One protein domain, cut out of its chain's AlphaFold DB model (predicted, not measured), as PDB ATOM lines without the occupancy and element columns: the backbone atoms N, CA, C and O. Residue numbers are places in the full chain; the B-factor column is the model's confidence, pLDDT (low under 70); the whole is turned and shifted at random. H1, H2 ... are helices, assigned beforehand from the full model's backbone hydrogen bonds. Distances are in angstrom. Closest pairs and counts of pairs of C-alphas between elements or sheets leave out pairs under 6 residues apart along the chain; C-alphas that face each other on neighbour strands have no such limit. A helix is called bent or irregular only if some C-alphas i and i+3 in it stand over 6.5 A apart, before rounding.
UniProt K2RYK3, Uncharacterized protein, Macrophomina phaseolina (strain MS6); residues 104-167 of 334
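What this domain is: This is residues 104 to 167 of the 334 residues of an uncharacterized protein of Macrophomina phaseolina (strain MS6) (UniProt K2RYK3). Two helices, H1 and H3, cross each other at one end of an elongated model, and a long link without a named element, residues 119 to 145, loops out to the other end and back. The short helix H2 comes at the return of that loop and makes a corner with H3. The printed part has 64 residues with three named helices, in the order H1, H2, H3, and no named strand; the class is all helix, though the helices hold 28 residues, under half. The whole is compact, with a radius of gyration of the C-alphas of 12.1 A, and spans 36 by 20 by 18 A.

How they stand to each other: H1, residues 110 to 118, and H3, residues 152 to 165, touch, and H3 does so with residues 157 to 162 alone. Their closest C-alphas, those of Leu 114 and Ala 158, are 6.4 A apart. They run the same way at a steep tilt of 55 degrees. H2, residues 146 to 150, is apart from H1. H2 and H3 touch only at the corner by their tight link, H3 with residues 154 to 158 alone; the closest C-alphas, those of Leu 148 and His 155, are 4.8 A apart. In H1 every O i to N i+4 pair is within hydrogen-bond range; in H3 it is 8 of 10, and in H2 0 of 1, beside 2 of 2 O i to N i+3 pairs.

Where its parts are: H1 begins at C-alpha 110 (30.081, 13.938, 6.729) and is 12.3 A long. H2 begins at C-alpha 146 (15.902, 17.810, 18.384). H3 is 19.9 A long and ends at C-alpha 165 (15.262, 19.790, 1.116); it is neither bent nor irregular, but only just: C-alphas 157 and 160 are 6.1 A apart.

The domain as a whole: The two C-alphas farthest apart, those of Arg 107 and His 129, are 37.8 A apart. The printed part has no cut, and the link from H1 to H2 is long, with 27 residues. The mean pLDDT of the printed part is 85.6; residues 133 to 134 are under 70.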
ATOM      1  N   LEU A 104      29.860   8.576  18.589       80.94
ATOM      2  CA  LEU A 104      29.929   7.591  17.495       80.94
ATOM      3  C   LEU A 104      29.509   8.199  16.149       80.94
ATOM      4  O   LEU A 104      30.137   7.932  15.131       80.94
ATOM      5  N   ILE A 105      28.500   9.076  16.168       81.44
ATOM      6  CA  ILE A 105      28.041   9.810  14.987       81.44
ATOM      7  C   ILE A 105      29.138  10.737  14.459       81.44
ATOM      8  O   ILE A 105      29.362  10.754  13.260       81.44
ATOM      9  N   GLY A 106      29.849  11.468  15.321       80.69
ATOM     10  CA  GLY A 106      30.921  12.386  14.916       80.69
ATOM     11  C   GLY A 106      32.145  11.705  14.293       80.69
ATOM     12  O   GLY A 106      32.942  12.383  13.656       80.69
ATOM     13  N   ARG A 107      32.292  10.383  14.443       86.94
ATOM     14  CA  ARG A 107      33.345   9.598  13.775       86.94
ATOM     15  C   ARG A 107      32.982   9.198  12.346       86.94
ATOM     16  O   ARG A 107      33.855   8.752  11.606       86.94
ATOM     17  N   LEU A 108      31.709   9.311  11.968       87.12
ATOM     18  CA  LEU A 108      31.265   9.006  10.615       87.12
ATOM     19  C   LEU A 108      31.667  10.140   9.655       87.12
ATOM     20  O   LEU A 108      31.544  11.315  10.022       87.12
ATOM     21  N   PRO A 109      32.071   9.814   8.412       89.81
ATOM     22  CA  PRO A 109      32.204  10.793   7.339       89.81
ATOM     23  C   PRO A 109      30.955  11.669   7.209       89.81
ATOM     24  O   PRO A 109      29.829  11.214   7.444       89.81
ATOM     25  N   THR A 110      31.150  12.932   6.835       87.94
ATOM     26  CA  THR A 110      30.081  13.938   6.729       87.94
ATOM     27  C   THR A 110      28.931  13.466   5.846       87.94
ATOM     28  O   THR A 110      27.767  13.657   6.190       87.94
ATOM     29  N   GLU A 111      29.234  12.763   4.760       90.88
ATOM     30  CA  GLU A 111      28.262  12.238   3.805       90.88
ATOM     31  C   GLU A 111      27.312  11.236   4.472       90.88
ATOM     32  O   GLU A 111      26.094  11.347   4.330       90.88
ATOM     33  N   LEU A 112      27.852  10.301   5.265       91.12
ATOM     34  CA  LEU A 112      27.046   9.320   5.997       91.12
ATOM     35  C   LEU A 112      26.213   9.989   7.092       91.12
ATOM     36  O   LEU A 112      25.054   9.625   7.298       91.12
ATOM     37  N   ARG A 113      26.766  11.004   7.770       89.12
ATOM     38  CA  ARG A 113      26.014  11.788   8.762       89.12
ATOM     39  C   ARG A 113      24.810  12.470   8.113       89.12
ATOM     40  O   ARG A 113      23.695  12.335   8.614       89.12
ATOM     41  N   LEU A 114      25.008  13.146   6.981       88.88
ATOM     42  CA  LEU A 114      23.933  13.816   6.243       88.88
ATOM     43  C   LEU A 114      22.886  12.831   5.706       88.88
ATOM     44  O   LEU A 114      21.694  13.128   5.784       88.88
ATOM     45  N   GLN A 115      23.297  11.648   5.236       89.88
ATOM     46  CA  GLN A 115      22.365  10.585   4.841       89.88
ATOM     47  C   GLN A 115      21.476  10.147   6.010       89.88
ATOM     48  O   GLN A 115      20.259  10.086   5.849       89.88
ATOM     49  N   ILE A 116      22.054   9.919   7.195       88.44
ATOM     50  CA  ILE A 116      21.290   9.582   8.406       88.44
ATOM     51  C   ILE A 116      20.294  10.700   8.745       88.44
ATOM     52  O   ILE A 116      19.130  10.420   9.027       88.44
ATOM     53  N   TYR A 117      20.715  11.969   8.682       88.12
ATOM     54  CA  TYR A 117      19.823  13.099   8.963       88.12
ATOM     55  C   TYR A 117      18.685  13.240   7.963       88.12
ATOM     56  O   TYR A 117      17.588  13.628   8.361       88.12
ATOM     57  N   ASN A 118      18.901  12.875   6.701       88.56
ATOM     58  CA  ASN A 118      17.851  12.919   5.692       88.56
ATOM     59  C   ASN A 118      16.658  12.016   6.063       88.56
ATOM     60  O   ASN A 118      15.515  12.379   5.809       88.56
ATOM     61  N   TYR A 119      16.899  10.900   6.763       88.00
ATOM     62  CA  TYR A 119      15.833  10.045   7.303       88.00
ATOM     63  C   TYR A 119      15.109  10.640   8.520       88.00
ATOM     64  O   TYR A 119      14.060  10.143   8.909       88.00
ATOM     65  N   LEU A 120      15.646  11.680   9.160       87.44
ATOM     66  CA  LEU A 120      15.040  12.318  10.340       87.44
ATOM     67  C   LEU A 120      14.297  13.616   9.998       87.44
ATOM     68  O   LEU A 120      13.541  14.145  10.825       87.44
ATOM     69  N   PHE A 121      14.543  14.136   8.800       90.44
ATOM     70  CA  PHE A 121      14.034  15.404   8.308       90.44
ATOM     71  C   PHE A 121      12.688  15.254   7.598       90.44
ATOM     72  O   PHE A 121      12.305  14.152   7.208       90.44
ATOM     73  N   PRO A 122      11.925  16.354   7.487       91.12
ATOM     74  CA  PRO A 122      10.730  16.368   6.665       91.12
ATOM     75  C   PRO A 122      11.080  16.080   5.197       91.12
ATOM     76  O   PRO A 122      12.073  16.596   4.677       91.12
ATOM     77  N   ASP A 123      10.241  15.282   4.543       92.25
ATOM     78  CA  ASP A 123      10.260  15.023   3.094       92.25
ATOM     79  C   ASP A 123       9.006  15.593   2.389       92.25
ATOM     80  O   ASP A 123       8.955  15.679   1.161       92.25
ATOM     81  N   LYS A 124       8.022  16.059   3.172       92.44
ATOM     82  CA  LYS A 124       6.831  16.777   2.717       92.44
ATOM     83  C   LYS A 124       6.971  18.288   2.930       92.44
ATOM     84  O   LYS A 124       7.703  18.717   3.826       92.44
ATOM     85  N   PRO A 125       6.230  19.105   2.158       91.62
ATOM     86  CA  PRO A 125       6.157  20.543   2.385       91.62
ATOM     87  C   PRO A 125       5.739  20.886   3.820       91.62
ATOM     88  O   PRO A 125       4.815  20.284   4.372       91.62
ATOM     89  N   VAL A 126       6.406  21.874   4.414       91.25
ATOM     90  CA  VAL A 126       6.123  22.323   5.785       91.25
ATOM     91  C   VAL A 126       5.127  23.488   5.735       91.25
ATOM     92  O   VAL A 126       5.461  24.531   5.174       91.25
ATOM     93  N   PRO A 127       3.920  23.369   6.317       91.50
ATOM     94  CA  PRO A 127       2.903  24.405   6.284       91.50
ATOM     95  C   PRO A 127       3.255  25.595   7.188       91.50
ATOM     96  O   PRO A 127       3.966  25.486   8.192       91.50
ATOM     97  N   SER A 128       2.682  26.752   6.864       89.38
ATOM     98  CA  SER A 128       2.809  27.974   7.667       89.38
ATOM     99  C   SER A 128       1.894  27.982   8.892       89.38
ATOM    100  O   SER A 128       2.051  28.849   9.742       89.38
ATOM    101  N   HIS A 129       0.907  27.085   8.961       86.81
ATOM    102  CA  HIS A 129      -0.062  26.984  10.051       86.81
ATOM    103  C   HIS A 129       0.281  25.808  10.976       86.81
ATOM    104  O   HIS A 129       0.946  24.870  10.530       86.81
ATOM    105  N   PRO A 130      -0.146  25.839  12.250       83.88
ATOM    106  CA  PRO A 130       0.056  24.724  13.168       83.88
ATOM    107  C   PRO A 130      -0.577  23.445  12.620       83.88
ATOM    108  O   PRO A 130      -1.719  23.463  12.169       83.88
ATOM    109  N   CYS A 131       0.148  22.335  12.679       79.25
ATOM    110  CA  CYS A 131      -0.354  21.031  12.263       79.25
ATOM    111  C   CYS A 131       0.217  19.919  13.148       79.25
ATOM    112  O   CYS A 131       1.141  20.135  13.942       79.25
ATOM    113  N   ASP A 132      -0.340  18.721  13.001       78.62
ATOM    114  CA  ASP A 132      -0.032  17.589  13.867       78.62
ATOM    115  C   ASP A 132       1.414  17.092  13.722       78.62
ATOM    116  O   ASP A 132       2.022  17.115  12.648       78.62
ATOM    117  N   LYS A 133       1.966  16.584  14.833       64.44
ATOM    118  CA  LYS A 133       3.393  16.243  15.017       64.44
ATOM    119  C   LYS A 133       3.951  15.120  14.122       64.44
ATOM    120  O   LYS A 133       5.147  14.849  14.200       64.44
ATOM    121  N   GLY A 134       3.139  14.472  13.291       62.88
ATOM    122  CA  GLY A 134       3.541  13.338  12.442       62.88
ATOM    123  C   GLY A 134       3.448  13.583  10.934       62.88
ATOM    124  O   GLY A 134       3.733  12.684  10.155       62.88
ATOM    125  N   SER A 135       3.036  14.776  10.496       71.06
ATOM    126  CA  SER A 135       2.559  14.948   9.114       71.06
ATOM    127  C   SER A 135       3.656  15.167   8.057       71.06
ATOM    128  O   SER A 135       3.393  15.076   6.861       71.06
ATOM    129  N   PHE A 136       4.903  15.435   8.456       86.56
ATOM    130  CA  PHE A 136       5.922  15.939   7.520       86.56
ATOM    131  C   PHE A 136       6.807  14.883   6.863       86.56
ATOM    132  O   PHE A 136       7.726  15.247   6.128       86.56
ATOM    133  N   ARG A 137       6.558  13.601   7.142       88.88
ATOM    134  CA  ARG A 137       7.270  12.489   6.509       88.88
ATOM    135  C   ARG A 137       6.325  11.605   5.699       88.88
ATOM    136  O   ARG A 137       5.151  11.449   6.060       88.88
ATOM    137  N   ALA A 138       6.796  11.046   4.590       88.12
ATOM    138  CA  ALA A 138       6.021  10.195   3.693       88.12
ATOM    139  C   ALA A 138       5.650   8.863   4.346       88.12
ATOM    140  O   ALA A 138       4.536   8.386   4.155       88.12
ATOM    141  N   ASP A 139       6.537   8.338   5.187       88.94
ATOM    142  CA  ASP A 139       6.338   7.122   5.981       88.94
ATOM    143  C   ASP A 139       5.423   7.312   7.208       88.94
ATOM    144  O   ASP A 139       5.199   6.370   7.966       88.94
ATOM    145  N   GLY A 140       4.900   8.525   7.424       85.31
ATOM    146  CA  GLY A 140       4.032   8.858   8.557       85.31
ATOM    147  C   GLY A 140       4.759   8.951   9.901       85.31
ATOM    148  O   GLY A 140       4.111   9.116  10.936       85.31
ATOM    149  N   GLN A 141       6.091   8.858   9.911       86.44
ATOM    150  CA  GLN A 141       6.877   8.994  11.131       86.44
ATOM    151  C   GLN A 141       7.047  10.463  11.525       86.44
ATOM    152  O   GLN A 141       7.030  11.386  10.709       86.44
ATOM    153  N   THR A 142       7.280  10.705  12.811       85.06
ATOM    154  CA  THR A 142       7.532  12.064  13.300       85.06
ATOM    155  C   THR A 142       8.904  12.560  12.846       85.06
ATOM    156  O   THR A 142       9.910  11.869  13.029       85.06
ATOM    157  N   SER A 143       8.979  13.782  12.321       84.19
ATOM    158  CA  SER A 143      10.260  14.462  12.097       84.19
ATOM    159  C   SER A 143      10.874  14.877  13.437       84.19
ATOM    160  O   SER A 143      10.180  15.466  14.274       84.19
ATOM    161  N   SER A 144      12.170  14.641  13.643       80.94
ATOM    162  CA  SER A 144      12.859  15.021  14.884       80.94
ATOM    163  C   SER A 144      14.074  15.891  14.595       80.94
ATOM    164  O   SER A 144      15.166  15.408  14.318       80.94
ATOM    165  N   THR A 145      13.909  17.206  14.735       80.25
ATOM    166  CA  THR A 145      15.018  18.172  14.640       80.25
ATOM    167  C   THR A 145      15.773  18.335  15.961       80.25
ATOM    168  O   THR A 145      16.829  18.963  16.005       80.25
ATOM    169  N   LYS A 146      15.272  17.739  17.055       81.88
ATOM    170  CA  LYS A 146      15.902  17.810  18.384       81.88
ATOM    171  C   LYS A 146      17.300  17.199  18.395       81.88
ATOM    172  O   LYS A 146      18.152  17.687  19.129       81.88
ATOM    173  N   VAL A 147      17.538  16.183  17.564       77.31
ATOM    174  CA  VAL A 147      18.847  15.527  17.435       77.31
ATOM    175  C   VAL A 147      19.949  16.511  17.039       77.31
ATOM    176  O   VAL A 147      21.086  16.370  17.480       77.31
ATOM    177  N   LEU A 148      19.604  17.567  16.290       77.62
ATOM    178  CA  LEU A 148      20.560  18.590  15.876       77.62
ATOM    179  C   LEU A 148      21.096  19.397  17.057       77.62
ATOM    180  O   LEU A 148      22.164  19.979  16.963       77.62
ATOM    181  N   ARG A 149      20.396  19.418  18.196       79.69
ATOM    182  CA  ARG A 149      20.839  20.155  19.387       79.69
ATOM    183  C   ARG A 149      21.950  19.444  20.155       79.69
ATOM    184  O   ARG A 149      22.558  20.060  21.020       79.69
ATOM    185  N   LEU A 150      22.203  18.165  19.869       79.75
ATOM    186  CA  LEU A 150      23.188  17.368  20.605       79.75
ATOM    187  C   LEU A 150      24.630  17.709  20.221       79.75
ATOM    188  O   LEU A 150      25.543  17.453  21.000       79.75
ATOM    189  N   ASN A 151      24.851  18.263  19.027       81.56
ATOM    190  CA  ASN A 151      26.184  18.593  18.546       81.56
ATOM    191  C   ASN A 151      26.122  19.793  17.592       81.56
ATOM    192  O   ASN A 151      25.412  19.771  16.589       81.56
ATOM    193  N   HIS A 152      26.893  20.833  17.908       82.75
ATOM    194  CA  HIS A 152      26.880  22.091  17.168       82.75
ATOM    195  C   HIS A 152      27.471  21.982  15.754       82.75
ATOM    196  O   HIS A 152      26.938  22.585  14.830       82.75
ATOM    197  N   ALA A 153      28.532  21.195  15.555       83.12
ATOM    198  CA  ALA A 153      29.117  20.996  14.226       83.12
ATOM    199  C   ALA A 153      28.116  20.296  13.296       83.12
ATOM    200  O   ALA A 153      27.827  20.758  12.195       83.12
ATOM    201  N   ILE A 154      27.479  19.246  13.811       80.44
ATOM    202  CA  ILE A 154      26.383  18.543  13.140       80.44
ATOM    203  C   ILE A 154      25.213  19.487  12.841       80.44
ATOM    204  O   ILE A 154      24.641  19.435  11.755       80.44
ATOM    205  N   HIS A 155      24.847  20.347  13.794       85.56
ATOM    206  CA  HIS A 155      23.787  21.329  13.595       85.56
ATOM    207  C   HIS A 155      24.081  22.237  12.401       85.56
ATOM    208  O   HIS A 155      23.204  22.441  11.563       85.56
ATOM    209  N   GLN A 156      25.309  22.751  12.309       85.19
ATOM    210  CA  GLN A 156      25.718  23.664  11.244       85.19
ATOM    211  C   GLN A 156      25.689  23.016   9.859       85.19
ATOM    212  O   GLN A 156      25.273  23.664   8.900       85.19
ATOM    213  N   GLU A 157      26.078  21.748   9.757       83.88
ATOM    214  CA  GLU A 157      26.030  20.998   8.500       83.88
ATOM    215  C   GLU A 157      24.587  20.653   8.108       83.88
ATOM    216  O   GLU A 157      24.156  20.857   6.972       83.88
ATOM    217  N   ALA A 158      23.812  20.145   9.064       88.88
ATOM    218  CA  ALA A 158      22.513  19.562   8.779       88.88
ATOM    219  C   ALA A 158      21.391  20.608   8.678       88.88
ATOM    220  O   ALA A 158      20.380  20.338   8.032       88.88
ATOM    221  N   GLN A 159      21.542  21.810   9.256       88.88
ATOM    222  CA  GLN A 159      20.554  22.889   9.099       88.88
ATOM    223  C   GLN A 159      20.394  23.308   7.630       88.88
ATOM    224  O   GLN A 159      19.276  23.550   7.181       88.88
ATOM    225  N   ALA A 160      21.496  23.355   6.871       86.19
ATOM    226  CA  ALA A 160      21.461  23.732   5.465       86.19
ATOM    227  C   ALA A 160      20.670  22.690   4.668       86.19
ATOM    228  O   ALA A 160      19.826  23.046   3.848       86.19
ATOM    229  N   LEU A 161      20.870  21.402   4.967       89.06
ATOM    230  CA  LEU A 161      20.097  20.308   4.382       89.06
ATOM    231  C   LEU A 161      18.612  20.386   4.783       89.06
ATOM    232  O   LEU A 161      17.742  20.358   3.919       89.06
ATOM    233  N   LEU A 162      18.318  20.557   6.075       90.31
ATOM    234  CA  LEU A 162      16.956  20.618   6.616       90.31
ATOM    235  C   LEU A 162      16.095  21.676   5.915       90.31
ATOM    236  O   LEU A 162      14.966  21.393   5.520       90.31
ATOM    237  N   TYR A 163      16.624  22.892   5.770       89.62
ATOM    238  CA  TYR A 163      15.877  24.017   5.200       89.62
ATOM    239  C   TYR A 163      15.934  24.082   3.663       89.62
ATOM    240  O   TYR A 163      15.178  24.832   3.045       89.62
ATOM    241  N   SER A 164      16.795  23.284   3.024       90.44
ATOM    242  CA  SER A 164      16.887  23.218   1.561       90.44
ATOM    243  C   SER A 164      16.076  22.095   0.926       90.44
ATOM    244  O   SER A 164      15.720  22.204  -0.250       90.44
ATOM    245  N   ASN A 165      15.799  21.026   1.675       90.69
ATOM    246  CA  ASN A 165      15.262  19.790   1.116       90.69
ATOM    247  C   ASN A 165      13.811  19.942   0.633       90.69
ATOM    248  O   ASN A 165      13.483  19.630  -0.516       90.69
ATOM    249  N   VAL A 166      12.944  20.477   1.494       93.00
ATOM    250  CA  VAL A 166      11.500  20.584   1.245       93.00
ATOM    251  C   VAL A 166      11.044  22.035   1.100       93.00
ATOM    252  O   VAL A 166      11.667  22.929   1.672       93.00
ATOM    253  N   PRO A 167       9.957  22.295   0.353       94.31
ATOM    254  CA  PRO A 167       9.335  23.612   0.322       94.31
ATOM    255  C   PRO A 167       8.781  24.022   1.690       94.31
ATOM    256  O   PRO A 167       8.095  23.241   2.353       94.31
TER     257      PRO A 167